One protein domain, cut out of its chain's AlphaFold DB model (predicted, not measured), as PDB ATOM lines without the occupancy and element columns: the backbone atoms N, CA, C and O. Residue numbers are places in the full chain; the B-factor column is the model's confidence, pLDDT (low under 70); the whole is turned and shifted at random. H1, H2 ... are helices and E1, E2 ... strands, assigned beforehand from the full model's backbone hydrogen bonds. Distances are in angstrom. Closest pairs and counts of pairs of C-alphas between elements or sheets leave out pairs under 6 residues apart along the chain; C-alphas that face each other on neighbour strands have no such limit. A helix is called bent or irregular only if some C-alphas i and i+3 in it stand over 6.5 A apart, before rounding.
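What this domain is: This is residues 64 to 145 of the 147 residues of an uncharacterized protein of Pelagibacteraceae bacterium (UniProt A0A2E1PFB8). A twisted four-stranded sheet has two short helices, H1 and H2, on one face; residues 131 to 145 fold back beside the end of E4, where residues 135 to 136 pair with 129 to 130. The 82 printed residues, of mixed class, run H1, H2, E1, E2, E3, E4; the sheet, E1 - E2 - E3 - E4, is a meander, each strand the antiparallel neighbour of the one before. It is compact, radius of gyration of the C-alphas 12.3 A, spanning 34 by 24 by 23 A.

How they stand to each other: H1, residues 70 to 77, is irregular, with C-alphas 73 and 76 7.9 A apart; 0 of 4 O i to N i+4 pairs, but 4 of 5 O i to N i+3 pairs, are within hydrogen-bond range. In H2, residues 81 to 88, every O i to N i+4 pair is. Their heights over the sheet are 10.2 A and 8.8 A. Hairpins join E1, residues 93 to 97, and E2, residues 100 to 107 (N 95 to O 102, 2.8 A), E2 and E3, residues 110 to 117 (N 103 to O 114, 2.9 A), and E3 and E4, residues 123 to 130 (N 113 to O 127, 2.8 A).

Where its parts are: H1 begins at C-alpha 70 (27.851, -24.596, -49.864); E4, 20.8 A long, ends at C-alpha 130 (13.254, -18.611, -43.675).

The domain as a whole: The printed part has no cut; pLDDT is under 70 in residues 64 to 68 and 137 to 145.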
ATOM      1  N   ILE A  64      11.834 -24.393 -58.032       45.28
ATOM      2  CA  ILE A  64      12.505 -25.688 -57.990       45.28
ATOM      3  C   ILE A  64      13.461 -25.600 -56.810       45.28
ATOM      4  O   ILE A  64      14.281 -24.677 -56.759       45.28
ATOM      5  N   ILE A  65      13.291 -26.501 -55.842       50.16
ATOM      6  CA  ILE A  65      14.108 -26.579 -54.635       50.16
ATOM      7  C   ILE A  65      15.517 -26.959 -55.096       50.16
ATOM      8  O   ILE A  65      15.909 -28.122 -55.112       50.16
ATOM      9  N   LYS A  66      16.276 -25.971 -55.571       53.12
ATOM     10  CA  LYS A  66      17.692 -26.125 -55.857       53.12
ATOM     11  C   LYS A  66      18.368 -26.268 -54.506       53.12
ATOM     12  O   LYS A  66      18.236 -25.393 -53.649       53.12
ATOM     13  N   LYS A  67      19.065 -27.387 -54.321       59.03
ATOM     14  CA  LYS A  67      19.966 -27.612 -53.190       59.03
ATOM     15  C   LYS A  67      20.848 -26.364 -53.043       59.03
ATOM     16  O   LYS A  67      21.457 -25.946 -54.027       59.03
ATOM     17  N   LEU A  68      20.830 -25.719 -51.873       65.62
ATOM     18  CA  LEU A  68      21.640 -24.518 -51.644       65.62
ATOM     19  C   LEU A  68      23.119 -24.885 -51.788       65.62
ATOM     20  O   LEU A  68      23.575 -25.865 -51.200       65.62
ATOM     21  N   ASP A  69      23.841 -24.094 -52.579       71.00
ATOM     22  CA  ASP A  69      25.287 -24.214 -52.761       71.00
ATOM     23  C   ASP A  69      26.003 -24.016 -51.406       71.00
ATOM     24  O   ASP A  69      25.639 -23.089 -50.677       71.00
ATOM     25  N   PRO A  70      27.018 -24.826 -51.048       73.44
ATOM     26  CA  PRO A  70      27.851 -24.596 -49.864       73.44
ATOM     27  C   PRO A  70      28.440 -23.178 -49.775       73.44
ATOM     28  O   PRO A  70      28.575 -22.637 -48.682       73.44
ATOM     29  N   LYS A  71      28.727 -22.506 -50.898       76.31
ATOM     30  CA  LYS A  71      29.172 -21.098 -50.904       76.31
ATOM     31  C   LYS A  71      28.136 -20.139 -50.330       76.31
ATOM     32  O   LYS A  71      28.495 -19.066 -49.845       76.31
ATOM     33  N   PHE A  72      26.858 -20.517 -50.356       78.75
ATOM     34  CA  PHE A  72      25.796 -19.739 -49.733       78.75
ATOM     35  C   PHE A  72      25.988 -19.640 -48.220       78.75
ATOM     36  O   PHE A  72      25.452 -18.712 -47.621       78.75
ATOM     37  N   GLU A  73      26.795 -20.524 -47.608       75.19
ATOM     38  CA  GLU A  73      27.138 -20.433 -46.187       75.19
ATOM     39  C   GLU A  73      27.790 -19.102 -45.805       75.19
ATOM     40  O   GLU A  73      27.697 -18.646 -44.666       75.19
ATOM     41  N   LEU A  74      28.441 -18.467 -46.774       80.44
ATOM     42  CA  LEU A  74      29.219 -17.258 -46.574       80.44
ATOM     43  C   LEU A  74      28.495 -16.018 -47.101       80.44
ATOM     44  O   LEU A  74      29.094 -14.950 -47.159       80.44
ATOM     45  N   ILE A  75      27.213 -16.103 -47.482       82.56
ATOM     46  CA  ILE A  75      26.535 -14.975 -48.141       82.56
ATOM     47  C   ILE A  75      26.538 -13.699 -47.287       82.56
ATOM     48  O   ILE A  75      26.689 -12.609 -47.825       82.56
ATOM     49  N   THR A  76      26.468 -13.814 -45.959       81.25
ATOM     50  CA  THR A  76      26.503 -12.655 -45.052       81.25
ATOM     51  C   THR A  76      27.881 -12.014 -44.896       81.25
ATOM     52  O   THR A  76      27.977 -10.954 -44.289       81.25
ATOM     53  N   THR A  77      28.953 -12.629 -45.407       83.56
ATOM     54  CA  THR A  77      30.313 -12.066 -45.339       83.56
ATOM     55  C   THR A  77      30.681 -11.250 -46.578       83.56
ATOM     56  O   THR A  77      31.774 -10.687 -46.643       83.56
ATOM     57  N   TYR A  78      29.803 -11.193 -47.583       85.75
ATOM     58  CA  TYR A  78      30.043 -10.416 -48.793       85.75
ATOM     59  C   TYR A  78      29.978  -8.920 -48.495       85.75
ATOM     60  O   TYR A  78      29.128  -8.451 -47.745       85.75
ATOM     61  N   LYS A  79      30.877  -8.166 -49.135       86.25
ATOM     62  CA  LYS A  79      30.942  -6.697 -49.040       86.25
ATOM     63  C   LYS A  79      30.516  -5.976 -50.322       86.25
ATOM     64  O   LYS A  79      30.321  -4.769 -50.302       86.25
ATOM     65  N   SER A  80      30.393  -6.709 -51.430       86.88
ATOM     66  CA  SER A  80      30.089  -6.167 -52.758       86.88
ATOM     67  C   SER A  80      28.914  -6.912 -53.379       86.88
ATOM     68  O   SER A  80      28.913  -8.146 -53.444       86.88
ATOM     69  N   ILE A  81      27.935  -6.144 -53.857       87.31
ATOM     70  CA  ILE A  81      26.751  -6.638 -54.571       87.31
ATOM     71  C   ILE A  81      27.136  -7.373 -55.855       87.31
ATOM     72  O   ILE A  81      26.572  -8.420 -56.161       87.31
ATOM     73  N   GLU A  82      28.125  -6.863 -56.585       88.38
ATOM     74  CA  GLU A  82      28.594  -7.447 -57.845       88.38
ATOM     75  C   GLU A  82      29.137  -8.861 -57.639       88.38
ATOM     76  O   GLU A  82      28.857  -9.759 -58.433       88.38
ATOM     77  N   LYS A  83      29.858  -9.090 -56.532       89.31
ATOM     78  CA  LYS A  83      30.343 -10.429 -56.170       89.31
ATOM     79  C   LYS A  83      29.187 -11.381 -55.871       89.31
ATOM     80  O   LYS A  83      29.178 -12.488 -56.394       89.31
ATOM     81  N   ILE A  84      28.175 -10.932 -55.123       88.94
ATOM     82  CA  ILE A  84      26.966 -11.736 -54.862       88.94
ATOM     83  C   ILE A  84      26.265 -12.086 -56.179       88.94
ATOM     84  O   ILE A  84      25.892 -13.237 -56.394       88.94
ATOM     85  N   LYS A  85      26.127 -11.111 -57.082       89.12
ATOM     86  CA  LYS A  85      25.522 -11.309 -58.399       89.12
ATOM     87  C   LYS A  85      26.317 -12.301 -59.253       89.12
ATOM     88  O   LYS A  85      25.722 -13.126 -59.937       89.12
ATOM     89  N   LYS A  86      27.651 -12.268 -59.191       89.38
ATOM     90  CA  LYS A  86      28.524 -13.213 -59.902       89.38
ATOM     91  C   LYS A  86      28.419 -14.636 -59.349       89.38
ATOM     92  O   LYS A  86      28.312 -15.575 -60.129       89.38
ATOM     93  N   ASP A  87      28.457 -14.795 -58.026       88.38
ATOM     94  CA  ASP A  87      28.496 -16.115 -57.386       88.38
ATOM     95  C   ASP A  87      27.125 -16.792 -57.333       88.38
ATOM     96  O   ASP A  87      27.032 -18.016 -57.429       88.38
ATOM     97  N   PHE A  88      26.052 -16.011 -57.202       85.81
ATOM     98  CA  PHE A  88      24.709 -16.559 -57.059       85.81
ATOM     99  C   PHE A  88      23.811 -16.280 -58.266       85.81
ATOM    100  O   PHE A  88      22.845 -17.012 -58.448       85.81
ATOM    101  N   GLY A  89      24.115 -15.313 -59.125       86.69
ATOM    102  CA  GLY A  89      23.294 -14.933 -60.278       86.69
ATOM    103  C   GLY A  89      22.390 -13.729 -60.005       86.69
ATOM    104  O   GLY A  89      22.517 -13.047 -58.989       86.69
ATOM    105  N   GLU A  90      21.465 -13.471 -60.931       88.44
ATOM    106  CA  GLU A  90      20.570 -12.309 -60.876       88.44
ATOM    107  C   GLU A  90      19.684 -12.278 -59.622       88.44
ATOM    108  O   GLU A  90      19.210 -13.309 -59.124       88.44
ATOM    109  N   PHE A  91      19.433 -11.060 -59.139       88.62
ATOM    110  CA  PHE A  91      18.530 -10.817 -58.022       88.62
ATOM    111  C   PHE A  91      17.079 -11.018 -58.447       88.62
ATOM    112  O   PHE A  91      16.672 -10.669 -59.552       88.62
ATOM    113  N   THR A  92      16.278 -11.579 -57.545       86.12
ATOM    114  CA  THR A  92      14.845 -11.782 -57.776       86.12
ATOM    115  C   THR A  92      14.068 -10.476 -57.660       86.12
ATOM    116  O   THR A  92      13.060 -10.297 -58.337       86.12
ATOM    117  N   LEU A  93      14.536  -9.560 -56.811       85.56
ATOM    118  CA  LEU A  93      13.985  -8.219 -56.684       85.56
ATOM    119  C   LEU A  93      15.119  -7.224 -56.468       85.56
ATOM    120  O   LEU A  93      16.064  -7.503 -55.730       85.56
ATOM    121  N   GLN A  94      14.985  -6.055 -57.080       89.81
ATOM    122  CA  GLN A  94      15.836  -4.899 -56.851       89.81
ATOM    123  C   GLN A  94      14.941  -3.667 -56.724       89.81
ATOM    124  O   GLN A  94      14.055  -3.455 -57.551       89.81
ATOM    125  N   ARG A  95      15.159  -2.863 -55.684       85.06
ATOM    126  CA  ARG A  95      14.451  -1.602 -55.467       85.06
ATOM    127  C   ARG A  95      15.407  -0.564 -54.910       85.06
ATOM    128  O   ARG A  95      16.054  -0.809 -53.898       85.06
ATOM    129  N   THR A  96      15.447   0.595 -55.541       85.12
ATOM    130  CA  THR A  96      16.188   1.755 -55.046       85.12
ATOM    131  C   THR A  96      15.222   2.684 -54.323       85.12
ATOM    132  O   THR A  96      14.096   2.877 -54.782       85.12
ATOM    133  N   ASP A  97      15.649   3.215 -53.186       80.56
ATOM    134  CA  ASP A  97      14.913   4.186 -52.383       80.56
ATOM    135  C   ASP A  97      15.907   5.244 -51.893       80.56
ATOM    136  O   ASP A  97      16.757   4.962 -51.044       80.56
ATOM    137  N   GLU A  98      15.855   6.429 -52.500       85.81
ATOM    138  CA  GLU A  98      16.800   7.529 -52.275       85.81
ATOM    139  C   GLU A  98      18.274   7.066 -52.338       85.81
ATOM    140  O   GLU A  98      18.784   6.696 -53.395       85.81
ATOM    141  N   ASN A  99      18.960   7.067 -51.191       84.94
ATOM    142  CA  ASN A  99      20.372   6.716 -51.045       84.94
ATOM    143  C   ASN A  99      20.606   5.222 -50.769       84.94
ATOM    144  O   ASN A  99      21.752   4.792 -50.600       84.94
ATOM    145  N   LEU A 100      19.541   4.425 -50.690       83.12
ATOM    146  CA  LEU A 100      19.580   3.010 -50.350       83.12
ATOM    147  C   LEU A 100      19.122   2.151 -51.523       83.12
ATOM    148  O   LEU A 100      18.251   2.518 -52.309       83.12
ATOM    149  N   ILE A 101      19.699   0.959 -51.615       85.62
ATOM    150  CA  ILE A 101      19.288  -0.050 -52.579       85.62
ATOM    151  C   ILE A 101      19.034  -1.376 -51.873       85.62
ATOM    152  O   ILE A 101      19.816  -1.836 -51.038       85.62
ATOM    153  N   PHE A 102      17.900  -1.977 -52.199       87.25
ATOM    154  CA  PHE A 102      17.409  -3.216 -51.631       87.25
ATOM    155  C   PHE A 102      17.430  -4.293 -52.705       87.25
ATOM    156  O   PHE A 102      16.799  -4.147 -53.752       87.25
ATOM    157  N   TYR A 103      18.101  -5.401 -52.413       88.62
ATOM    158  CA  TYR A 103      18.086  -6.593 -53.251       88.62
ATOM    159  C   TYR A 103      17.455  -7.763 -52.502       88.62
ATOM    160  O   TYR A 103      17.656  -7.927 -51.293       88.62
ATOM    161  N   ARG A 104      16.723  -8.605 -53.234       89.31
ATOM    162  CA  ARG A 104      16.208  -9.887 -52.753       89.31
ATOM    163  C   ARG A 104      16.744 -11.011 -53.618       89.31
ATOM    164  O   ARG A 104      16.647 -10.960 -54.845       89.31
ATOM    165  N   LEU A 105      17.258 -12.045 -52.971       88.06
ATOM    166  CA  LEU A 105      17.675 -13.278 -53.613       88.06
ATOM    167  C   LEU A 105      16.875 -14.442 -53.030       88.06
ATOM    168  O   LEU A 105      17.038 -14.788 -51.858       88.06
ATOM    169  N   ASP A 106      16.031 -15.055 -53.856       85.38
ATOM    170  CA  ASP A 106      15.208 -16.186 -53.434       85.38
ATOM    171  C   ASP A 106      15.957 -17.504 -53.708       85.38
ATOM    172  O   ASP A 106      16.369 -17.795 -54.838       85.38
ATOM    173  N   ARG A 107      16.195 -18.305 -52.661       79.19
ATOM    174  CA  ARG A 107      16.903 -19.594 -52.724       79.19
ATOM    175  C   ARG A 107      16.155 -20.634 -51.897       79.19
ATOM    176  O   ARG A 107      16.353 -20.755 -50.688       79.19
ATOM    177  N   GLY A 108      15.291 -21.397 -52.564       77.81
ATOM    178  CA  GLY A 108      14.455 -22.404 -51.910       77.81
ATOM    179  C   GLY A 108      13.617 -21.786 -50.787       77.81
ATOM    180  O   GLY A 108      12.928 -20.792 -50.999       77.81
ATOM    181  N   ASN A 109      13.722 -22.342 -49.577       77.31
ATOM    182  CA  ASN A 109      12.984 -21.864 -48.402       77.31
ATOM    183  C   ASN A 109      13.607 -20.637 -47.722       77.31
ATOM    184  O   ASN A 109      13.076 -20.185 -46.706       77.31
ATOM    185  N   CYS A 110      14.715 -20.101 -48.240       81.44
ATOM    186  CA  CYS A 110      15.356 -18.917 -47.690       81.44
ATOM    187  C   CYS A 110      15.342 -17.750 -48.677       81.44
ATOM    188  O   CYS A 110      15.633 -17.891 -49.865       81.44
ATOM    189  N   ARG A 111      15.007 -16.571 -48.152       85.88
ATOM    190  CA  ARG A 111      15.074 -15.288 -48.848       85.88
ATOM    191  C   ARG A 111      16.192 -14.479 -48.219       85.88
ATOM    192  O   ARG A 111      16.236 -14.331 -46.995       85.88
ATOM    193  N   VAL A 112      17.101 -13.985 -49.048       86.50
ATOM    194  CA  VAL A 112      18.199 -13.130 -48.600       86.50
ATOM    195  C   VAL A 112      17.892 -11.706 -49.004       86.50
ATOM    196  O   VAL A 112      17.664 -11.423 -50.177       86.50
ATOM    197  N   PHE A 113      17.880 -10.834 -48.010       88.25
ATOM    198  CA  PHE A 113      17.680  -9.407 -48.155       88.25
ATOM    199  C   PHE A 113      19.022  -8.719 -47.986       88.25
ATOM    200  O   PHE A 113      19.693  -8.904 -46.971       88.25
ATOM    201  N   ILE A 114      19.412  -7.941 -48.985       88.62
ATOM    202  CA  ILE A 114      20.664  -7.198 -48.979       88.62
ATOM    203  C   ILE A 114      20.315  -5.722 -49.052       88.62
ATOM    204  O   ILE A 114      19.601  -5.293 -49.959       88.62
ATOM    205  N   LEU A 115      20.818  -4.964 -48.087       85.88
ATOM    206  CA  LEU A 115      20.731  -3.516 -48.050       85.88
ATOM    207  C   LEU A 115      22.104  -2.951 -48.387       85.88
ATOM    208  O   LEU A 115      23.070  -3.200 -47.664       85.88
ATOM    209  N   GLY A 116      22.180  -2.179 -49.463       85.81
ATOM    210  CA  GLY A 116      23.373  -1.441 -49.852       85.81
ATOM    211  C   GLY A 116      23.116   0.056 -49.972       85.81
ATOM    212  O   GLY A 116      21.976   0.519 -49.860       85.81
ATOM    213  N   LYS A 117      24.183   0.815 -50.215       82.62
ATOM    214  CA  LYS A 117      24.086   2.224 -50.615       82.62
ATOM    215  C   LYS A 117      23.950   2.318 -52.134       82.62
ATOM    216  O   LYS A 117      24.677   1.644 -52.862       82.62
ATOM    217  N   ALA A 118      23.047   3.166 -52.610       80.00
ATOM    218  CA  ALA A 118      22.757   3.306 -54.038       80.00
ATOM    219  C   ALA A 118      23.923   3.918 -54.840       80.00
ATOM    220  O   ALA A 118      24.034   3.690 -56.039       80.00
ATOM    221  N   ASN A 119      24.796   4.689 -54.186       78.38
ATOM    222  CA  ASN A 119      25.875   5.430 -54.839       78.38
ATOM    223  C   ASN A 119      27.134   4.594 -55.131       78.38
ATOM    224  O   ASN A 119      27.845   4.895 -56.084       78.38
ATOM    225  N   ASN A 120      27.433   3.577 -54.321       78.75
ATOM    226  CA  ASN A 120      28.662   2.785 -54.449       78.75
ATOM    227  C   ASN A 120      28.435   1.265 -54.374       78.75
ATOM    228  O   ASN A 120      29.406   0.511 -54.389       78.75
ATOM    229  N   ASN A 121      27.180   0.810 -54.273       74.38
ATOM    230  CA  ASN A 121      26.810  -0.602 -54.119       74.38
ATOM    231  C   ASN A 121      27.545  -1.316 -52.965       74.38
ATOM    232  O   ASN A 121      27.700  -2.543 -52.971       74.38
ATOM    233  N   GLU A 122      27.999  -0.560 -51.963       82.44
ATOM    234  CA  GLU A 122      28.579  -1.096 -50.740       82.44
ATOM    235  C   GLU A 122      27.467  -1.691 -49.882       82.44
ATOM    236  O   GLU A 122      26.400  -1.094 -49.704       82.44
ATOM    237  N   ILE A 123      27.717  -2.884 -49.354       85.50
ATOM    238  CA  ILE A 123      26.746  -3.599 -48.537       85.50
ATOM    239  C   ILE A 123      26.764  -3.041 -47.115       85.50
ATOM    240  O   ILE A 123      27.757  -3.162 -46.403       85.50
ATOM    241  N   ASN A 124      25.625  -2.506 -46.683       83.75
ATOM    242  CA  ASN A 124      25.406  -2.092 -45.302       83.75
ATOM    243  C   ASN A 124      24.990  -3.279 -44.429       83.75
ATOM    244  O   ASN A 124      25.438  -3.404 -43.293       83.75
ATOM    245  N   ASN A 125      24.091  -4.133 -44.931       82.00
ATOM    246  CA  ASN A 125      23.561  -5.257 -44.164       82.00
ATOM    247  C   ASN A 125      23.073  -6.395 -45.073       82.00
ATOM    248  O   ASN A 125      22.537  -6.151 -46.153       82.00
ATOM    249  N   ILE A 126      23.200  -7.635 -44.599       84.94
ATOM    250  CA  ILE A 126      22.651  -8.834 -45.239       84.94
ATOM    251  C   ILE A 126      21.870  -9.620 -44.195       84.94
ATOM    252  O   ILE A 126      22.388  -9.957 -43.132       84.94
ATOM    253  N   MET A 127      20.629  -9.960 -44.522       83.19
ATOM    254  CA  MET A 127      19.747 -10.718 -43.647       83.19
ATOM    255  C   MET A 127      19.103 -11.881 -44.363       83.19
ATOM    256  O   MET A 127      18.786 -11.812 -45.546       83.19
ATOM    257  N   VAL A 128      18.882 -12.956 -43.612       83.12
ATOM    258  CA  VAL A 128      18.325 -14.191 -44.151       83.12
ATOM    259  C   VAL A 128      17.063 -14.553 -43.395       83.12
ATOM    260  O   VAL A 128      17.053 -14.658 -42.164       83.12
ATOM    261  N   TYR A 129      15.996 -14.730 -44.162       82.56
ATOM    262  CA  TYR A 129      14.673 -15.082 -43.688       82.56
ATOM    263  C   TYR A 129      14.296 -16.468 -44.193       82.56
ATOM    264  O   TYR A 129      14.412 -16.750 -45.386       82.56
ATOM    265  N   HIS A 130      13.797 -17.315 -43.301       81.00
ATOM    266  CA  HIS A 130      13.254 -18.611 -43.675       81.00
ATOM    267  C   HIS A 130      11.742 -18.526 -43.857       81.00
ATOM    268  O   HIS A 130      11.019 -18.244 -42.902       81.00
ATOM    269  N   VAL A 131      11.264 -18.874 -45.051       80.44
ATOM    270  CA  VAL A 131       9.852 -18.790 -45.443       80.44
ATOM    271  C   VAL A 131       8.987 -19.701 -44.572       80.44
ATOM    272  O   VAL A 131       8.142 -19.204 -43.835       80.44
ATOM    273  N   ASN A 132       9.265 -21.009 -44.545       77.50
ATOM    274  CA  ASN A 132       8.409 -21.962 -43.817       77.50
ATOM    275  C   ASN A 132       8.448 -21.771 -42.292       77.50
ATOM    276  O   ASN A 132       7.422 -21.855 -41.627       77.50
ATOM    277  N   LYS A 133       9.626 -21.482 -41.723       77.69
ATOM    278  CA  LYS A 133       9.800 -21.273 -40.274       77.69
ATOM    279  C   LYS A 133       9.368 -19.879 -39.806       77.69
ATOM    280  O   LYS A 133       9.359 -19.642 -38.601       77.69
ATOM    281  N   LYS A 134       9.065 -18.968 -40.737       79.88
ATOM    282  CA  LYS A 134       8.695 -17.565 -40.503       79.88
ATOM    283  C   LYS A 134       9.617 -16.814 -39.532       79.88
ATOM    284  O   LYS A 134       9.157 -16.108 -38.636       79.88
ATOM    285  N   LYS A 135      10.936 -17.005 -39.658       75.88
ATOM    286  CA  LYS A 135      11.940 -16.462 -38.722       75.88
ATOM    287  C   LYS A 135      13.162 -15.909 -39.448       75.88
ATOM    288  O   LYS A 135      13.636 -16.494 -40.421       75.88
ATOM    289  N   PHE A 136      13.696 -14.813 -38.910       71.94
ATOM    290  CA  PHE A 136      15.034 -14.325 -39.236       71.94
ATOM    291  C   PHE A 136      16.071 -15.081 -38.413       71.94
ATOM    292  O   PHE A 136      15.867 -15.330 -37.221       71.94
ATOM    293  N   PHE A 137      17.194 -15.434 -39.031       66.00
ATOM    294  CA  PHE A 137      18.311 -16.020 -38.298       66.00
ATOM    295  C   PHE A 137      19.270 -14.908 -37.846       66.00
ATOM    296  O   PHE A 137      19.881 -14.268 -38.698       66.00
ATOM    297  N   PRO A 138      19.427 -14.667 -36.528       52.06
ATOM    298  CA  PRO A 138      20.279 -13.589 -36.012       52.06
ATOM    299  C   PRO A 138      21.776 -13.849 -36.233       52.06
ATOM    300  O   PRO A 138      22.574 -12.920 -36.246       52.06
ATOM    301  N   LYS A 139      22.158 -15.118 -36.417       57.31
ATOM    302  CA  LYS A 139      23.457 -15.543 -36.939       57.31
ATOM    303  C   LYS A 139      23.179 -16.480 -38.104       57.31
ATOM    304  O   LYS A 139      22.378 -17.407 -37.955       57.31
ATOM    305  N   PHE A 140      23.789 -16.199 -39.249       60.72
ATOM    306  CA  PHE A 140      23.587 -16.964 -40.468       60.72
ATOM    307  C   PHE A 140      23.877 -18.459 -40.218       60.72
ATOM    308  O   PHE A 140      24.924 -18.812 -39.681       60.72
ATOM    309  N   ASN A 141      22.920 -19.338 -40.538       60.53
ATOM    310  CA  ASN A 141      23.063 -20.787 -40.373       60.53
ATOM    311  C   ASN A 141      22.352 -21.514 -41.523       60.53
ATOM    312  O   ASN A 141      21.136 -21.719 -41.486       60.53
ATOM    313  N   LEU A 142      23.130 -21.915 -42.533       60.28
ATOM    314  CA  LEU A 142      22.642 -22.568 -43.750       60.28
ATOM    315  C   LEU A 142      21.933 -23.895 -43.476       60.28
ATOM    316  O   LEU A 142      20.925 -24.190 -44.118       60.28
ATOM    317  N   LYS A 143      22.389 -24.674 -42.483       61.94
ATOM    318  CA  LYS A 143      21.738 -25.945 -42.120       61.94
ATOM    319  C   LYS A 143      20.266 -25.736 -41.774       61.94
ATOM    320  O   LYS A 143      19.434 -26.575 -42.099       61.94
ATOM    321  N   LYS A 144      19.917 -24.584 -41.189       62.62
ATOM    322  CA  LYS A 144      18.523 -24.244 -40.875       62.62
ATOM    323  C   LYS A 144      17.696 -23.813 -42.086       62.62
ATOM    324  O   LYS A 144      16.480 -23.834 -41.941       62.62
ATOM    325  N   CYS A 145      18.323 -23.435 -43.205       61.09
ATOM    326  CA  CYS A 145      17.685 -23.098 -44.487       61.09
ATOM    327  C   CYS A 145      17.399 -24.319 -45.373       61.09
ATOM    328  O   CYS A 145      16.504 -24.260 -46.214       61.09
TER     329      CYS A 145